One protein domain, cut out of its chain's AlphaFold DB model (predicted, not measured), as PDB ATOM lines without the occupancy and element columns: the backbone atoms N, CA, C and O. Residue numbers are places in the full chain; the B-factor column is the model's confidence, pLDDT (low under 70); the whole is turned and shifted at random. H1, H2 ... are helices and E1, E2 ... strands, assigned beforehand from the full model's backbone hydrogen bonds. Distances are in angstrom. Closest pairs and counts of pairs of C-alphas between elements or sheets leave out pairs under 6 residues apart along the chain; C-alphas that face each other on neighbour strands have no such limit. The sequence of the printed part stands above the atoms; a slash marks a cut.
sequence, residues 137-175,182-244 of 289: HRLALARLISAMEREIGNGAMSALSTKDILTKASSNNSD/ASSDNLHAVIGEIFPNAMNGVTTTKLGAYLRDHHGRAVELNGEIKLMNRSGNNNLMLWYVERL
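This is residues 137 to 175 and 182 to 244 of the 289 residues of an uncharacterized protein of Verrucomicrobiaceae bacterium (UniProt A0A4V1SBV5). A small wall of three antiparallel strands has its longest helix, H1, crossing one face, and H3 packs on H1 side by side, away from the sheet. H2 packs across H3 and meets H4 in a corner near the first residues of both, Thr 162 and Thr 204, and H2 and H4 each only graze the sheet with a few residues. The printed part has 102 residues, with four named helices and then three named strands along the chain, H1 H2 H3 H4 E1 E2 E3; the sheet's order is E1, E2, E3. The class is mixed, and the whole is compact, with a radius of gyration of the C-alphas of 12.6 A and spans of 33 by 30 by 26 A.

H1, residues 137 to 152, is on the sheet of E1, residues 218 to 220, E2, residues 224 to 231, and E3, residues 237 to 243, at a height over the sheet of 7.8 A. H1 on one face of this sheet makes two layers. It lies over E2 and E3 and runs across the strands, at 85 degrees to E3 on the local plane; the closest C-alphas of H1 and E3 are those of Glu 149 and Val 241, 5.9 A apart. After H1, residues 160 to 161 pair antiparallel with residues 238 to 239 of E3. H2, residues 162 to 173, only grazes the sheet, with its residues 162 to 165. H3, residues 187 to 194, is not on the sheet. It touches H1 at a shallow tilt of 14 degrees, opposite ways, closest at the C-alphas of Ala 147 and Leu 187, 5.0 A. H2 and H3 touch, only just about perpendicular at 70.3 degrees, closest at the C-alphas of Ala 169 and His 188, 4.7 A. H4, residues 204 to 213, only grazes the sheet with residues 208 to 212. H2 touches H4 with residues 162 to 166 alone, closest at the C-alphas of Thr 162 and Thr 204, 5.7 A. H1 and H4 are apart. The strands form a meander, each the antiparallel neighbour of the one before. In the hairpin E1 and E2, N 219 and O 225 are 2.9 A apart, within hydrogen-bond range; in the hairpin E2 and E3, N 228 and O 240 are 2.9 A apart, also within range. Every O i to N i+4 pair is within range in H1, H3 and H4, and 7 of 8 in H2.

H1 begins at C-alpha 137 (20.249, -2.191, -19.894) and is 21.6 A long. H2 is 17.2 A, H3 10.8 A and H4 14.3 A long. E1 is 6.9 A, E2 23.3 A and E3 19.5 A long; E3 ends at C-alpha 243 (15.189, 16.933, -23.716).

The two farthest C-alphas, of Ala 182 and Asn 234, are 36.7 A apart. Residues 176 to 181 are not printed, and C-alphas 175 and 182 are 9.6 A apart across this cut, in the link from H2 to H3. Of the links printed whole, no link is long. The mean pLDDT of the printed part is 84.9; residues 172 to 175, 182 to 184 and 199 to 200 are under 70.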
ATOM      1  N   HIS A 137      21.661  -2.562 -19.767       81.25
ATOM      2  CA  HIS A 137      20.249  -2.191 -19.894       81.25
ATOM      3  C   HIS A 137      20.061  -0.673 -19.963       81.25
ATOM      4  O   HIS A 137      19.225  -0.184 -20.725       81.25
ATOM      5  N   ARG A 138      20.852   0.088 -19.198       81.19
ATOM      6  CA  ARG A 138      20.838   1.554 -19.243       81.19
ATOM      7  C   ARG A 138      21.382   2.081 -20.569       81.19
ATOM      8  O   ARG A 138      20.806   3.020 -21.112       81.19
ATOM      9  N   LEU A 139      22.438   1.465 -21.101       84.00
ATOM     10  CA  LEU A 139      22.990   1.792 -22.417       84.00
ATOM     11  C   LEU A 139      21.998   1.473 -23.540       84.00
ATOM     12  O   LEU A 139      21.792   2.304 -24.422       84.00
ATOM     13  N   ALA A 140      21.331   0.319 -23.478       86.38
ATOM     14  CA  ALA A 140      20.312  -0.060 -24.452       86.38
ATOM     15  C   ALA A 140      19.117   0.908 -24.431       86.38
ATOM     16  O   ALA A 140      18.678   1.373 -25.485       86.38
ATOM     17  N   LEU A 141      18.648   1.301 -23.239       89.06
ATOM     18  CA  LEU A 141      17.622   2.335 -23.095       89.06
ATOM     19  C   LEU A 141      18.093   3.681 -23.660       89.06
ATOM     20  O   LEU A 141      17.337   4.343 -24.368       89.06
ATOM     21  N   ALA A 142      19.330   4.089 -23.366       89.00
ATOM     22  CA  ALA A 142      19.887   5.336 -23.878       89.00
ATOM     23  C   ALA A 142      19.922   5.348 -25.411       89.00
ATOM     24  O   ALA A 142      19.421   6.289 -26.026       89.00
ATOM     25  N   ARG A 143      20.404   4.262 -26.027       90.00
ATOM     26  CA  ARG A 143      20.397   4.085 -27.486       90.00
ATOM     27  C   ARG A 143      18.980   4.114 -28.054       90.00
ATOM     28  O   ARG A 143      18.764   4.759 -29.077       90.00
ATOM     29  N   LEU A 144      18.010   3.488 -27.380       91.62
ATOM     30  CA  LEU A 144      16.613   3.480 -27.819       91.62
ATOM     31  C   LEU A 144      16.035   4.895 -27.835       91.62
ATOM     32  O   LEU A 144      15.486   5.321 -28.847       91.62
ATOM     33  N   ILE A 145      16.180   5.634 -26.732       91.94
ATOM     34  CA  ILE A 145      15.632   6.989 -26.601       91.94
ATOM     35  C   ILE A 145      16.338   7.944 -27.578       91.94
ATOM     36  O   ILE A 145      15.668   8.743 -28.228       91.94
ATOM     37  N   SER A 146      17.656   7.829 -27.772       90.62
ATOM     38  CA  SER A 146      18.373   8.624 -28.780       90.62
ATOM     39  C   SER A 146      17.953   8.284 -30.217       90.62
ATOM     40  O   SER A 146      17.843   9.183 -31.051       90.62
ATOM     41  N   ALA A 147      17.687   7.011 -30.527       90.31
ATOM     42  CA  ALA A 147      17.167   6.612 -31.834       90.31
ATOM     43  C   ALA A 147      15.743   7.143 -32.064       90.31
ATOM     44  O   ALA A 147      15.442   7.648 -33.146       90.31
ATOM     45  N   MET A 148      14.894   7.102 -31.031       91.44
ATOM     46  CA  MET A 148      13.565   7.713 -31.055       91.44
ATOM     47  C   MET A 148      13.649   9.227 -31.276       91.44
ATOM     48  O   MET A 148      12.954   9.732 -32.149       91.44
ATOM     49  N   GLU A 149      14.521   9.950 -30.563       90.69
ATOM     50  CA  GLU A 149      14.694  11.398 -30.760       90.69
ATOM     51  C   GLU A 149      15.083  11.726 -32.208       90.69
ATOM     52  O   GLU A 149      14.508  12.625 -32.818       90.69
ATOM     53  N   ARG A 150      16.025  10.967 -32.780       88.94
ATOM     54  CA  ARG A 150      16.536  11.198 -34.137       88.94
ATOM     55  C   ARG A 150      15.506  10.904 -35.228       88.94
ATOM     56  O   ARG A 150      15.465  11.614 -36.227       88.94
ATOM     57  N   GLU A 151      14.717   9.841 -35.079       89.88
ATOM     58  CA  GLU A 151      13.809   9.373 -36.136       89.88
ATOM     59  C   GLU A 151      12.376   9.888 -35.967       89.88
ATOM     60  O   GLU A 151      11.668  10.095 -36.956       89.88
ATOM     61  N   ILE A 152      11.922  10.090 -34.730       90.81
ATOM     62  CA  ILE A 152      10.557  10.522 -34.401       90.81
ATOM     63  C   ILE A 152      10.515  12.020 -34.091       90.81
ATOM     64  O   ILE A 152       9.555  12.677 -34.487       90.81
ATOM     65  N   GLY A 153      11.555  12.551 -33.449       88.44
ATOM     66  CA  GLY A 153      11.613  13.926 -32.962       88.44
ATOM     67  C   GLY A 153      11.490  14.009 -31.442       88.44
ATOM     68  O   GLY A 153      11.349  13.005 -30.740       88.44
ATOM     69  N   ASN A 154      11.541  15.235 -30.927       89.44
ATOM     70  CA  ASN A 154      11.439  15.534 -29.503       89.44
ATOM     71  C   ASN A 154      10.118  16.247 -29.158       89.44
ATOM     72  O   ASN A 154       9.391  16.738 -30.024       89.44
ATOM     73  N   GLY A 155       9.804  16.280 -27.864       88.69
ATOM     74  CA  GLY A 155       8.637  16.950 -27.304       88.69
ATOM     75  C   GLY A 155       7.328  16.178 -27.467       88.69
ATOM     76  O   GLY A 155       7.203  15.238 -28.252       88.69
ATOM     77  N   ALA A 156       6.312  16.611 -26.718       87.81
ATOM     78  CA  ALA A 156       5.011  15.946 -26.665       87.81
ATOM     79  C   ALA A 156       4.307  15.872 -28.033       87.81
ATOM     80  O   ALA A 156       3.517  14.963 -28.266       87.81
ATOM     81  N   MET A 157       4.593  16.796 -28.955       88.38
ATOM     82  CA  MET A 157       4.002  16.794 -30.302       88.38
ATOM     83  C   MET A 157       4.477  15.624 -31.166       88.38
ATOM     84  O   MET A 157       3.727  15.172 -32.025       88.38
ATOM     85  N   SER A 158       5.660  15.084 -30.879       90.38
ATOM     86  CA  SER A 158       6.239  13.929 -31.570       90.38
ATOM     87  C   SER A 158       5.768  12.590 -30.975       90.38
ATOM     88  O   SER A 158       6.347  11.546 -31.262       90.38
ATOM     89  N   ALA A 159       4.744  12.590 -30.111       93.12
ATOM     90  CA  ALA A 159       4.308  11.385 -29.412       93.12
ATOM     91  C   ALA A 159       3.619  10.373 -30.337       93.12
ATOM     92  O   ALA A 159       2.633  10.701 -30.999       93.12
ATOM     93  N   LEU A 160       4.094   9.127 -30.307       93.19
ATOM     94  CA  LEU A 160       3.597   8.024 -31.131       93.19
ATOM     95  C   LEU A 160       3.099   6.855 -30.279       93.19
ATOM     96  O   LEU A 160       3.597   6.605 -29.179       93.19
ATOM     97  N   SER A 161       2.130   6.100 -30.803       93.88
ATOM     98  CA  SER A 161       1.731   4.842 -30.172       93.88
ATOM     99  C   SER A 161       2.828   3.788 -30.345       93.88
ATOM    100  O   SER A 161       3.633   3.847 -31.275       93.88
ATOM    101  N   THR A 162       2.848   2.761 -29.493       93.12
ATOM    102  CA  THR A 162       3.820   1.662 -29.631       93.12
ATOM    103  C   THR A 162       3.730   0.958 -30.992       93.12
ATOM    104  O   THR A 162       4.740   0.499 -31.522       93.12
ATOM    105  N   LYS A 163       2.530   0.903 -31.585       92.31
ATOM    106  CA  LYS A 163       2.313   0.366 -32.935       92.31
ATOM    107  C   LYS A 163       2.989   1.233 -33.997       92.31
ATOM    108  O   LYS A 163       3.662   0.699 -34.879       92.31
ATOM    109  N   ASP A 164       2.846   2.550 -33.896       92.44
ATOM    110  CA  ASP A 164       3.422   3.488 -34.865       92.44
ATOM    111  C   ASP A 164       4.951   3.526 -34.757       92.44
ATOM    112  O   ASP A 164       5.634   3.570 -35.779       92.44
ATOM    113  N   ILE A 165       5.498   3.400 -33.541       92.06
ATOM    114  CA  ILE A 165       6.945   3.272 -33.303       92.06
ATOM    115  C   ILE A 165       7.507   2.038 -34.022       92.06
ATOM    116  O   ILE A 165       8.488   2.156 -34.754       92.06
ATOM    117  N   LEU A 166       6.876   0.867 -33.870       90.81
ATOM    118  CA  LEU A 166       7.310  -0.361 -34.554       90.81
ATOM    119  C   LEU A 166       7.169  -0.265 -36.077       90.81
ATOM    120  O   LEU A 166       8.032  -0.749 -36.812       90.81
ATOM    121  N   THR A 167       6.100   0.379 -36.550       90.62
ATOM    122  CA  THR A 167       5.865   0.595 -37.985       90.62
ATOM    123  C   THR A 167       6.968   1.472 -38.580       90.62
ATOM    124  O   THR A 167       7.567   1.105 -39.588       90.62
ATOM    125  N   LYS A 168       7.305   2.580 -37.907       88.31
ATOM    126  CA  LYS A 168       8.354   3.518 -38.328       88.31
ATOM    127  C   LYS A 168       9.763   2.924 -38.240       88.31
ATOM    128  O   LYS A 168      10.580   3.142 -39.130       88.31
ATOM    129  N   ALA A 169      10.032   2.116 -37.214       87.31
ATOM    130  CA  ALA A 169      11.278   1.360 -37.123       87.31
ATOM    131  C   ALA A 169      11.429   0.409 -38.325       87.31
ATOM    132  O   ALA A 169      12.489   0.333 -38.938       87.31
ATOM    133  N   SER A 170      10.353  -0.284 -38.704       83.69
ATOM    134  CA  SER A 170      10.378  -1.246 -39.812       83.69
ATOM    135  C   SER A 170      10.535  -0.576 -41.184       83.69
ATOM    136  O   SER A 170      11.254  -1.107 -42.028       83.69
ATOM    137  N   SER A 171       9.928   0.598 -41.406       79.88
ATOM    138  CA  SER A 171      10.049   1.334 -42.677       79.88
ATOM    139  C   SER A 171      11.454   1.891 -42.920       79.88
ATOM    140  O   SER A 171      11.907   1.943 -44.057       79.88
ATOM    141  N   ASN A 172      12.176   2.271 -41.864       69.12
ATOM    142  CA  ASN A 172      13.534   2.806 -41.996       69.12
ATOM    143  C   ASN A 172      14.594   1.722 -42.276       69.12
ATOM    144  O   ASN A 172      15.711   2.050 -42.674       69.12
ATOM    145  N   ASN A 173      14.263   0.437 -42.099       66.69
ATOM    146  CA  ASN A 173      15.166  -0.676 -42.405       66.69
ATOM    147  C   ASN A 173      15.270  -0.944 -43.924       66.69
ATOM    148  O   ASN A 173      16.324  -1.333 -44.422       66.69
ATOM    149  N   SER A 174      14.208  -0.691 -44.700       54.50
ATOM    150  CA  SER A 174      14.207  -0.965 -46.147       54.50
ATOM    151  C   SER A 174      15.078  -0.014 -46.979       54.50
ATOM    152  O   SER A 174      15.466  -0.374 -48.092       54.50
ATOM    153  N   ASP A 175      15.427   1.162 -46.445       51.34
ATOM    154  CA  ASP A 175      16.209   2.183 -47.160       51.34
ATOM    155  C   ASP A 175      17.733   2.043 -46.983       51.34
ATOM    156  O   ASP A 175      18.507   2.678 -47.706       51.34
ATOM    157  N   ALA A 182      24.411   0.243 -42.319       46.22
ATOM    158  CA  ALA A 182      23.462  -0.272 -41.333       46.22
ATOM    159  C   ALA A 182      23.927   0.250 -39.966       46.22
ATOM    160  O   ALA A 182      24.691  -0.400 -39.260       46.22
ATOM    161  N   SER A 183      23.598   1.513 -39.682       54.81
ATOM    162  CA  SER A 183      23.981   2.190 -38.454       54.81
ATOM    163  C   SER A 183      23.425   1.346 -37.323       54.81
ATOM    164  O   SER A 183      22.205   1.241 -37.193       54.81
ATOM    165  N   SER A 184      24.305   0.731 -36.533       61.38
ATOM    166  CA  SER A 184      23.960  -0.052 -35.341       61.38
ATOM    167  C   SER A 184      23.029   0.707 -34.391       61.38
ATOM    168  O   SER A 184      22.435   0.121 -33.499       61.38
ATOM    169  N   ASP A 185      22.875   2.014 -34.584       70.00
ATOM    170  CA  ASP A 185      22.069   2.894 -33.758       70.00
ATOM    171  C   ASP A 185      20.704   3.258 -34.356       70.00
ATOM    172  O   ASP A 185      20.021   4.102 -33.772       70.00
ATOM    173  N   ASN A 186      20.287   2.694 -35.501       84.31
ATOM    174  CA  ASN A 186      18.931   2.915 -36.023       84.31
ATOM    175  C   ASN A 186      17.861   2.277 -35.113       84.31
ATOM    176  O   ASN A 186      18.129   1.317 -34.386       84.31
ATOM    177  N   LEU A 187      16.644   2.829 -35.123       88.12
ATOM    178  CA  LEU A 187      15.594   2.432 -34.180       88.12
ATOM    179  C   LEU A 187      15.248   0.938 -34.284       88.12
ATOM    180  O   LEU A 187      14.998   0.293 -33.270       88.12
ATOM    181  N   HIS A 188      15.277   0.371 -35.492       86.88
ATOM    182  CA  HIS A 188      15.018  -1.052 -35.711       86.88
ATOM    183  C   HIS A 188      16.088  -1.956 -35.091       86.88
ATOM    184  O   HIS A 188      15.749  -2.901 -34.381       86.88
ATOM    185  N   ALA A 189      17.366  -1.655 -35.332       84.44
ATOM    186  CA  ALA A 189      18.499  -2.416 -34.824       84.44
ATOM    187  C   ALA A 189      18.530  -2.386 -33.295       84.44
ATOM    188  O   ALA A 189      18.616  -3.438 -32.669       84.44
ATOM    189  N   VAL A 190      18.349  -1.206 -32.693       88.44
ATOM    190  CA  VAL A 190      18.331  -1.065 -31.230       88.44
ATOM    191  C   VAL A 190      17.154  -1.822 -30.604       88.44
ATOM    192  O   VAL A 190      17.323  -2.493 -29.587       88.44
ATOM    193  N   ILE A 191      15.965  -1.781 -31.219       89.31
ATOM    194  CA  ILE A 191      14.825  -2.598 -30.770       89.31
ATOM    195  C   ILE A 191      15.158  -4.097 -30.886       89.31
ATOM    196  O   ILE A 191      14.855  -4.857 -29.968       89.31
ATOM    197  N   GLY A 192      15.806  -4.529 -31.970       86.12
ATOM    198  CA  GLY A 192      16.250  -5.917 -32.140       86.12
ATOM    199  C   GLY A 192      17.248  -6.366 -31.068       86.12
ATOM    200  O   GLY A 192      17.098  -7.452 -30.512       86.12
ATOM    201  N   GLU A 193      18.214  -5.514 -30.719       85.38
ATOM    202  CA  GLU A 193      19.207  -5.781 -29.670       85.38
ATOM    203  C   GLU A 193      18.590  -5.893 -28.268       85.38
ATOM    204  O   GLU A 193      19.024  -6.727 -27.476       85.38
ATOM    205  N   ILE A 194      17.571  -5.082 -27.950       87.88
ATOM    206  CA  ILE A 194      16.856  -5.161 -26.661       87.88
ATOM    207  C   ILE A 194      16.061  -6.471 -26.554       87.88
ATOM    208  O   ILE A 194      15.877  -7.009 -25.460       87.88
ATOM    209  N   PHE A 195      15.594  -7.006 -27.683       88.50
ATOM    210  CA  PHE A 195      14.736  -8.188 -27.738       88.50
ATOM    211  C   PHE A 195      15.315  -9.291 -28.647       88.50
ATOM    212  O   PHE A 195      14.644  -9.715 -29.593       88.50
ATOM    213  N   PRO A 196      16.509  -9.840 -28.339       79.50
ATOM    214  CA  PRO A 196      17.229 -10.748 -29.238       79.50
ATOM    215  C   PRO A 196      16.492 -12.077 -29.469       79.50
ATOM    216  O   PRO A 196      16.614 -12.692 -30.521       79.50
ATOM    217  N   ASN A 197      15.669 -12.503 -28.503       78.94
ATOM    218  CA  ASN A 197      14.938 -13.777 -28.535       78.94
ATOM    219  C   ASN A 197      13.489 -13.641 -29.039       78.94
ATOM    220  O   ASN A 197      12.645 -14.509 -28.797       78.94
ATOM    221  N   ALA A 198      13.142 -12.533 -29.692       75.94
ATOM    222  CA  ALA A 198      11.806 -12.343 -30.239       75.94
ATOM    223  C   ALA A 198      11.645 -13.100 -31.573       75.94
ATOM    224  O   ALA A 198      11.777 -12.510 -32.640       75.94
ATOM    225  N   MET A 199      11.323 -14.403 -31.506       52.97
ATOM    226  CA  MET A 199      11.191 -15.306 -32.672       52.97
ATOM    227  C   MET A 199      10.331 -14.759 -33.828       52.97
ATOM    228  O   MET A 199      10.632 -15.037 -34.979       52.97
ATOM    229  N   ASN A 200       9.295 -13.964 -33.534       65.94
ATOM    230  CA  ASN A 200       8.372 -13.397 -34.530       65.94
ATOM    231  C   ASN A 200       8.465 -11.862 -34.617       65.94
ATOM    232  O   ASN A 200       7.488 -11.191 -34.950       65.94
ATOM    233  N   GLY A 201       9.617 -11.295 -34.251       74.25
ATOM    234  CA  GLY A 201       9.781  -9.854 -34.097       74.25
ATOM    235  C   GLY A 201       9.159  -9.313 -32.807       74.25
ATOM    236  O   GLY A 201       8.498 -10.010 -32.026       74.25
ATOM    237  N   VAL A 202       9.422  -8.037 -32.537       83.44
ATOM    238  CA  VAL A 202       9.007  -7.384 -31.293       83.44
ATOM    239  C   VAL A 202       7.531  -7.003 -31.366       83.44
ATOM    240  O   VAL A 202       7.119  -6.182 -32.176       83.44
ATOM    241  N   THR A 203       6.719  -7.589 -30.488       88.50
ATOM    242  CA  THR A 203       5.287  -7.268 -30.376       88.50
ATOM    243  C   THR A 203       5.061  -5.900 -29.727       88.50
ATOM    244  O   THR A 203       5.820  -5.509 -28.836       88.50
ATOM    245  N   THR A 204       3.942  -5.245 -30.055       89.12
ATOM    246  CA  THR A 204       3.492  -4.000 -29.401       89.12
ATOM    247  C   THR A 204       3.405  -4.136 -27.881       89.12
ATOM    248  O   THR A 204       3.808  -3.229 -27.162       89.12
ATOM    249  N   THR A 205       2.949  -5.281 -27.370       88.75
ATOM    250  CA  THR A 205       2.834  -5.530 -25.926       88.75
ATOM    251  C   THR A 205       4.195  -5.529 -25.225       88.75
ATOM    252  O   THR A 205       4.345  -4.872 -24.199       88.75
ATOM    253  N   LYS A 206       5.201  -6.218 -25.788       89.31
ATOM    254  CA  LYS A 206       6.563  -6.282 -25.218       89.31
ATOM    255  C   LYS A 206       7.246  -4.917 -25.206       89.31
ATOM    256  O   LYS A 206       7.753  -4.507 -24.165       89.31
ATOM    257  N   LEU A 207       7.211  -4.194 -26.330       90.88
ATOM    258  CA  LEU A 207       7.791  -2.851 -26.393       90.88
ATOM    259  C   LEU A 207       7.042  -1.883 -25.465       90.88
ATOM    260  O   LEU A 207       7.667  -1.101 -24.760       90.88
ATOM    261  N   GLY A 208       5.711  -1.963 -25.407       90.56
ATOM    262  CA  GLY A 208       4.899  -1.111 -24.539       90.56
ATOM    263  C   GLY A 208       5.152  -1.354 -23.049       90.56
ATOM    264  O   GLY A 208       5.179  -0.395 -22.280       90.56
ATOM    265  N   ALA A 209       5.369  -2.610 -22.645       89.75
ATOM    266  CA  ALA A 209       5.782  -2.952 -21.284       89.75
ATOM    267  C   ALA A 209       7.165  -2.367 -20.960       89.75
ATOM    268  O   ALA A 209       7.306  -1.659 -19.969       89.75
ATOM    269  N   TYR A 210       8.143  -2.549 -21.853       91.00
ATOM    270  CA  TYR A 210       9.490  -2.000 -21.683       91.00
ATOM    271  C   TYR A 210       9.490  -0.467 -21.552       91.00
ATOM    272  O   TYR A 210      10.064   0.083 -20.615       91.00
ATOM    273  N   LEU A 211       8.783   0.242 -22.439       92.19
ATOM    274  CA  LEU A 211       8.665   1.703 -22.371       92.19
ATOM    275  C   LEU A 211       8.005   2.167 -21.060       92.19
ATOM    276  O   LEU A 211       8.392   3.193 -20.506       92.19
ATOM    277  N   ARG A 212       7.053   1.393 -20.524       91.38
ATOM    278  CA  ARG A 212       6.405   1.670 -19.233       91.38
ATOM    279  C   ARG A 212       7.350   1.504 -18.054       91.38
ATOM    280  O   ARG A 212       7.392   2.396 -17.211       91.38
ATOM    281  N   ASP A 213       8.137   0.438 -18.025       87.12
ATOM    282  CA  ASP A 213       9.099   0.173 -16.946       87.12
ATOM    283  C   ASP A 213      10.229   1.222 -16.891       87.12
ATOM    284  O   ASP A 213      10.860   1.451 -15.847       87.12
ATOM    285  N   HIS A 214      10.466   1.888 -18.024       87.75
ATOM    286  CA  HIS A 214      11.472   2.930 -18.195       87.75
ATOM    287  C   HIS A 214      10.900   4.352 -18.293       87.75
ATOM    288  O   HIS A 214      11.669   5.305 -18.453       87.75
ATOM    289  N   HIS A 215       9.585   4.524 -18.135       87.62
ATOM    290  CA  HIS A 215       8.949   5.837 -18.122       87.62
ATOM    291  C   HIS A 215       9.563   6.731 -17.039       87.62
ATOM    292  O   HIS A 215       9.760   6.318 -15.894       87.62
ATOM    293  N   GLY A 216       9.852   7.979 -17.395       82.88
ATOM    294  CA  GLY A 216      10.360   8.964 -16.458       82.88
ATOM    295  C   GLY A 216      11.837   8.796 -16.086       82.88
ATOM    296  O   GLY A 216      12.338   9.569 -15.268       82.88
ATOM    297  N   ARG A 217      12.556   7.835 -16.677       82.88
ATOM    298  CA  ARG A 217      14.006   7.704 -16.483       82.88
ATOM    299  C   ARG A 217      14.750   8.646 -17.427       82.88
ATOM    300  O   ARG A 217      14.504   8.639 -18.631       82.88
ATOM    301  N   ALA A 218      15.659   9.441 -16.869       83.94
ATOM    302  CA  ALA A 218      16.584  10.262 -17.639       83.94
ATOM    303  C   ALA A 218      17.841   9.457 -17.993       83.94
ATOM    304  O   ALA A 218      18.370   8.697 -17.172       83.94
ATOM    305  N   VAL A 219      18.317   9.634 -19.218       84.38
ATOM    306  CA  VAL A 219      19.547   9.037 -19.738       84.38
ATOM    307  C   VAL A 219      20.408  10.130 -20.358       84.38
ATOM    308  O   VAL A 219      19.898  11.118 -20.882       84.38
ATOM    309  N   GLU A 220      21.720   9.947 -20.276       81.44
ATOM    310  CA  GLU A 220      22.702  10.875 -20.828       81.44
ATOM    311  C   GLU A 220      23.351  10.214 -22.048       81.44
ATOM    312  O   GLU A 220      24.204   9.336 -21.911       81.44
ATOM    313  N   LEU A 221      22.899  10.592 -23.245       74.94
ATOM    314  CA  LEU A 221      23.504  10.186 -24.515       74.94
ATOM    315  C   LEU A 221      23.254  11.301 -25.536       74.94
ATOM    316  O   LEU A 221      22.130  11.505 -25.983       74.94
ATOM    317  N   ASN A 222      24.308  12.057 -25.863       71.75
ATOM    318  CA  ASN A 222      24.240  13.324 -26.611       71.75
ATOM    319  C   ASN A 222      23.425  14.432 -25.905       71.75
ATOM    320  O   ASN A 222      22.884  15.324 -26.556       71.75
ATOM    321  N   GLY A 223      23.343  14.393 -24.575       81.25
ATOM    322  CA  GLY A 223      22.552  15.300 -23.738       81.25
ATOM    323  C   GLY A 223      21.595  14.538 -22.824       81.25
ATOM    324  O   GLY A 223      21.434  13.325 -22.957       81.25
ATOM    325  N   GLU A 224      20.968  15.248 -21.885       86.25
ATOM    326  CA  GLU A 224      19.972  14.658 -20.988       86.25
ATOM    327  C   GLU A 224      18.612  14.575 -21.680       86.25
ATOM    328  O   GLU A 224      17.958  15.591 -21.952       86.25
ATOM    329  N   ILE A 225      18.189  13.345 -21.956       89.19
ATOM    330  CA  ILE A 225      16.908  13.021 -22.580       89.19
ATOM    331  C   ILE A 225      16.119  12.068 -21.685       89.19
ATOM    332  O   ILE A 225      16.677  11.284 -20.915       89.19
ATOM    333  N   LYS A 226      14.795  12.144 -21.774       91.69
ATOM    334  CA  LYS A 226      13.870  11.415 -20.910       91.69
ATOM    335  C   LYS A 226      12.738  10.822 -21.734       91.69
ATOM    336  O   LYS A 226      12.175  11.491 -22.599       91.69
ATOM    337  N   LEU A 227      12.392   9.570 -21.442       92.69
ATOM    338  CA  LEU A 227      11.209   8.933 -22.013       92.69
ATOM    339  C   LEU A 227       9.966   9.362 -21.233       92.69
ATOM    340  O   LEU A 227       9.878   9.148 -20.021       92.69
ATOM    341  N   MET A 228       8.998   9.921 -21.946       93.31
ATOM    342  CA  MET A 228       7.752  10.438 -21.394       93.31
ATOM    343  C   MET A 228       6.558   9.817 -22.113       93.31
ATOM    344  O   MET A 228       6.679   9.291 -23.225       93.31
ATOM    345  N   ASN A 229       5.391   9.868 -21.477       93.62
ATOM    346  CA  ASN A 229       4.143   9.484 -22.110       93.62
ATOM    347  C   ASN A 229       3.052  10.540 -21.928       93.62
ATOM    348  O   ASN A 229       3.118  11.412 -21.065       93.62
ATOM    349  N   ARG A 230       2.038  10.459 -22.786       91.69
ATOM    350  CA  ARG A 230       0.779  11.185 -22.636       91.69
ATOM    351  C   ARG A 230      -0.377  10.306 -23.087       91.69
ATOM    352  O   ARG A 230      -0.192   9.383 -23.881       91.69
ATOM    353  N   SER A 231      -1.572  10.629 -22.611       90.94
ATOM    354  CA  SER A 231      -2.789   9.988 -23.093       90.94
ATOM    355  C   SER A 231      -3.244  10.638 -24.403       90.94
ATOM    356  O   SER A 231      -3.302  11.865 -24.507       90.94
ATOM    357  N   GLY A 232      -3.497   9.818 -25.420       84.31
ATOM    358  CA  GLY A 232      -4.094  10.211 -26.693       84.31
ATOM    359  C   GLY A 232      -5.588   9.882 -26.756       84.31
ATOM    360  O   GLY A 232      -6.242   9.619 -25.746       84.31
ATOM    361  N   ASN A 233      -6.133   9.848 -27.972       82.69
ATOM    362  CA  ASN A 233      -7.531   9.473 -28.199       82.69
ATOM    363  C   ASN A 233      -7.810   8.055 -27.669       82.69
ATOM    364  O   ASN A 233      -6.958   7.170 -27.765       82.69
ATOM    365  N   ASN A 234      -9.004   7.833 -27.113       83.94
ATOM    366  CA  ASN A 234      -9.415   6.563 -26.494       83.94
ATOM    367  C   ASN A 234      -8.470   6.064 -25.386       83.94
ATOM    368  O   ASN A 234      -8.324   4.860 -25.184       83.94
ATOM    369  N   ASN A 235      -7.820   6.987 -24.671       81.62
ATOM    370  CA  ASN A 235      -6.870   6.681 -23.604       81.62
ATOM    371  C   ASN A 235      -5.648   5.860 -24.074       81.62
ATOM    372  O   ASN A 235      -5.043   5.111 -23.303       81.62
ATOM    373  N   LEU A 236      -5.296   5.974 -25.361       88.12
ATOM    374  CA  LEU A 236      -4.135   5.306 -25.937       88.12
ATOM    375  C   LEU A 236      -2.846   5.948 -25.412       88.12
ATOM    376  O   LEU A 236      -2.651   7.153 -25.540       88.12
ATOM    377  N   MET A 237      -1.937   5.138 -24.871       91.44
ATOM    378  CA  MET A 237      -0.624   5.613 -24.426       91.44
ATOM    379  C   MET A 237       0.259   5.989 -25.620       91.44
ATOM    380  O   MET A 237       0.587   5.136 -26.452       91.44
ATOM    381  N   LEU A 238       0.668   7.256 -25.670       94.25
ATOM    382  CA  LEU A 238       1.610   7.789 -26.650       94.25
ATOM    383  C   LEU A 238       2.945   8.086 -25.970       94.25
ATOM    384  O   LEU A 238       2.970   8.702 -24.906       94.25
ATOM    385  N   TRP A 239       4.041   7.679 -26.598       95.38
ATOM    386  CA  TRP A 239       5.403   7.816 -26.087       95.38
ATOM    387  C   TRP A 239       6.155   8.894 -26.852       95.38
ATOM    388  O   TRP A 239       6.078   8.941 -28.081       95.38
ATOM    389  N   TYR A 240       6.903   9.730 -26.140       93.75
ATOM    390  CA  TYR A 240       7.761  10.752 -26.733       93.75
ATOM    391  C   TYR A 240       9.050  10.931 -25.935       93.75
ATOM    392  O   TYR A 240       9.150  10.527 -24.774       93.75
ATOM    393  N   VAL A 241      10.041  11.543 -26.579       93.25
ATOM    394  CA  VAL A 241      11.314  11.899 -25.953       93.25
ATOM    395  C   VAL A 241      11.301  13.375 -25.592       93.25
ATOM    396  O   VAL A 241      10.953  14.216 -26.416       93.25
ATOM    397  N   GLU A 242      11.697  13.701 -24.370       92.06
ATOM    398  CA  GLU A 242      11.835  15.072 -23.888       92.06
ATOM    399  C   GLU A 242      13.293  15.361 -23.535       92.06
ATOM    400  O   GLU A 242      13.933  14.577 -22.835       92.06
ATOM    401  N   ARG A 243      13.829  16.481 -24.029       88.69
ATOM    402  CA  ARG A 243      15.189  16.933 -23.716       88.69
ATOM    403  C   ARG A 243      15.125  17.859 -22.508       88.69
ATOM    404  O   ARG A 243      14.396  18.846 -22.543       88.69
ATOM    405  N   LEU A 244      15.861  17.531 -21.449       82.06
ATOM    406  CA  LEU A 244      15.775  18.238 -20.164       82.06
ATOM    407  C   LEU A 244      16.585  19.538 -20.155       82.06
ATOM    408  O   LEU A 244      16.179  20.508 -19.523       82.06
TER     409      LEU A 244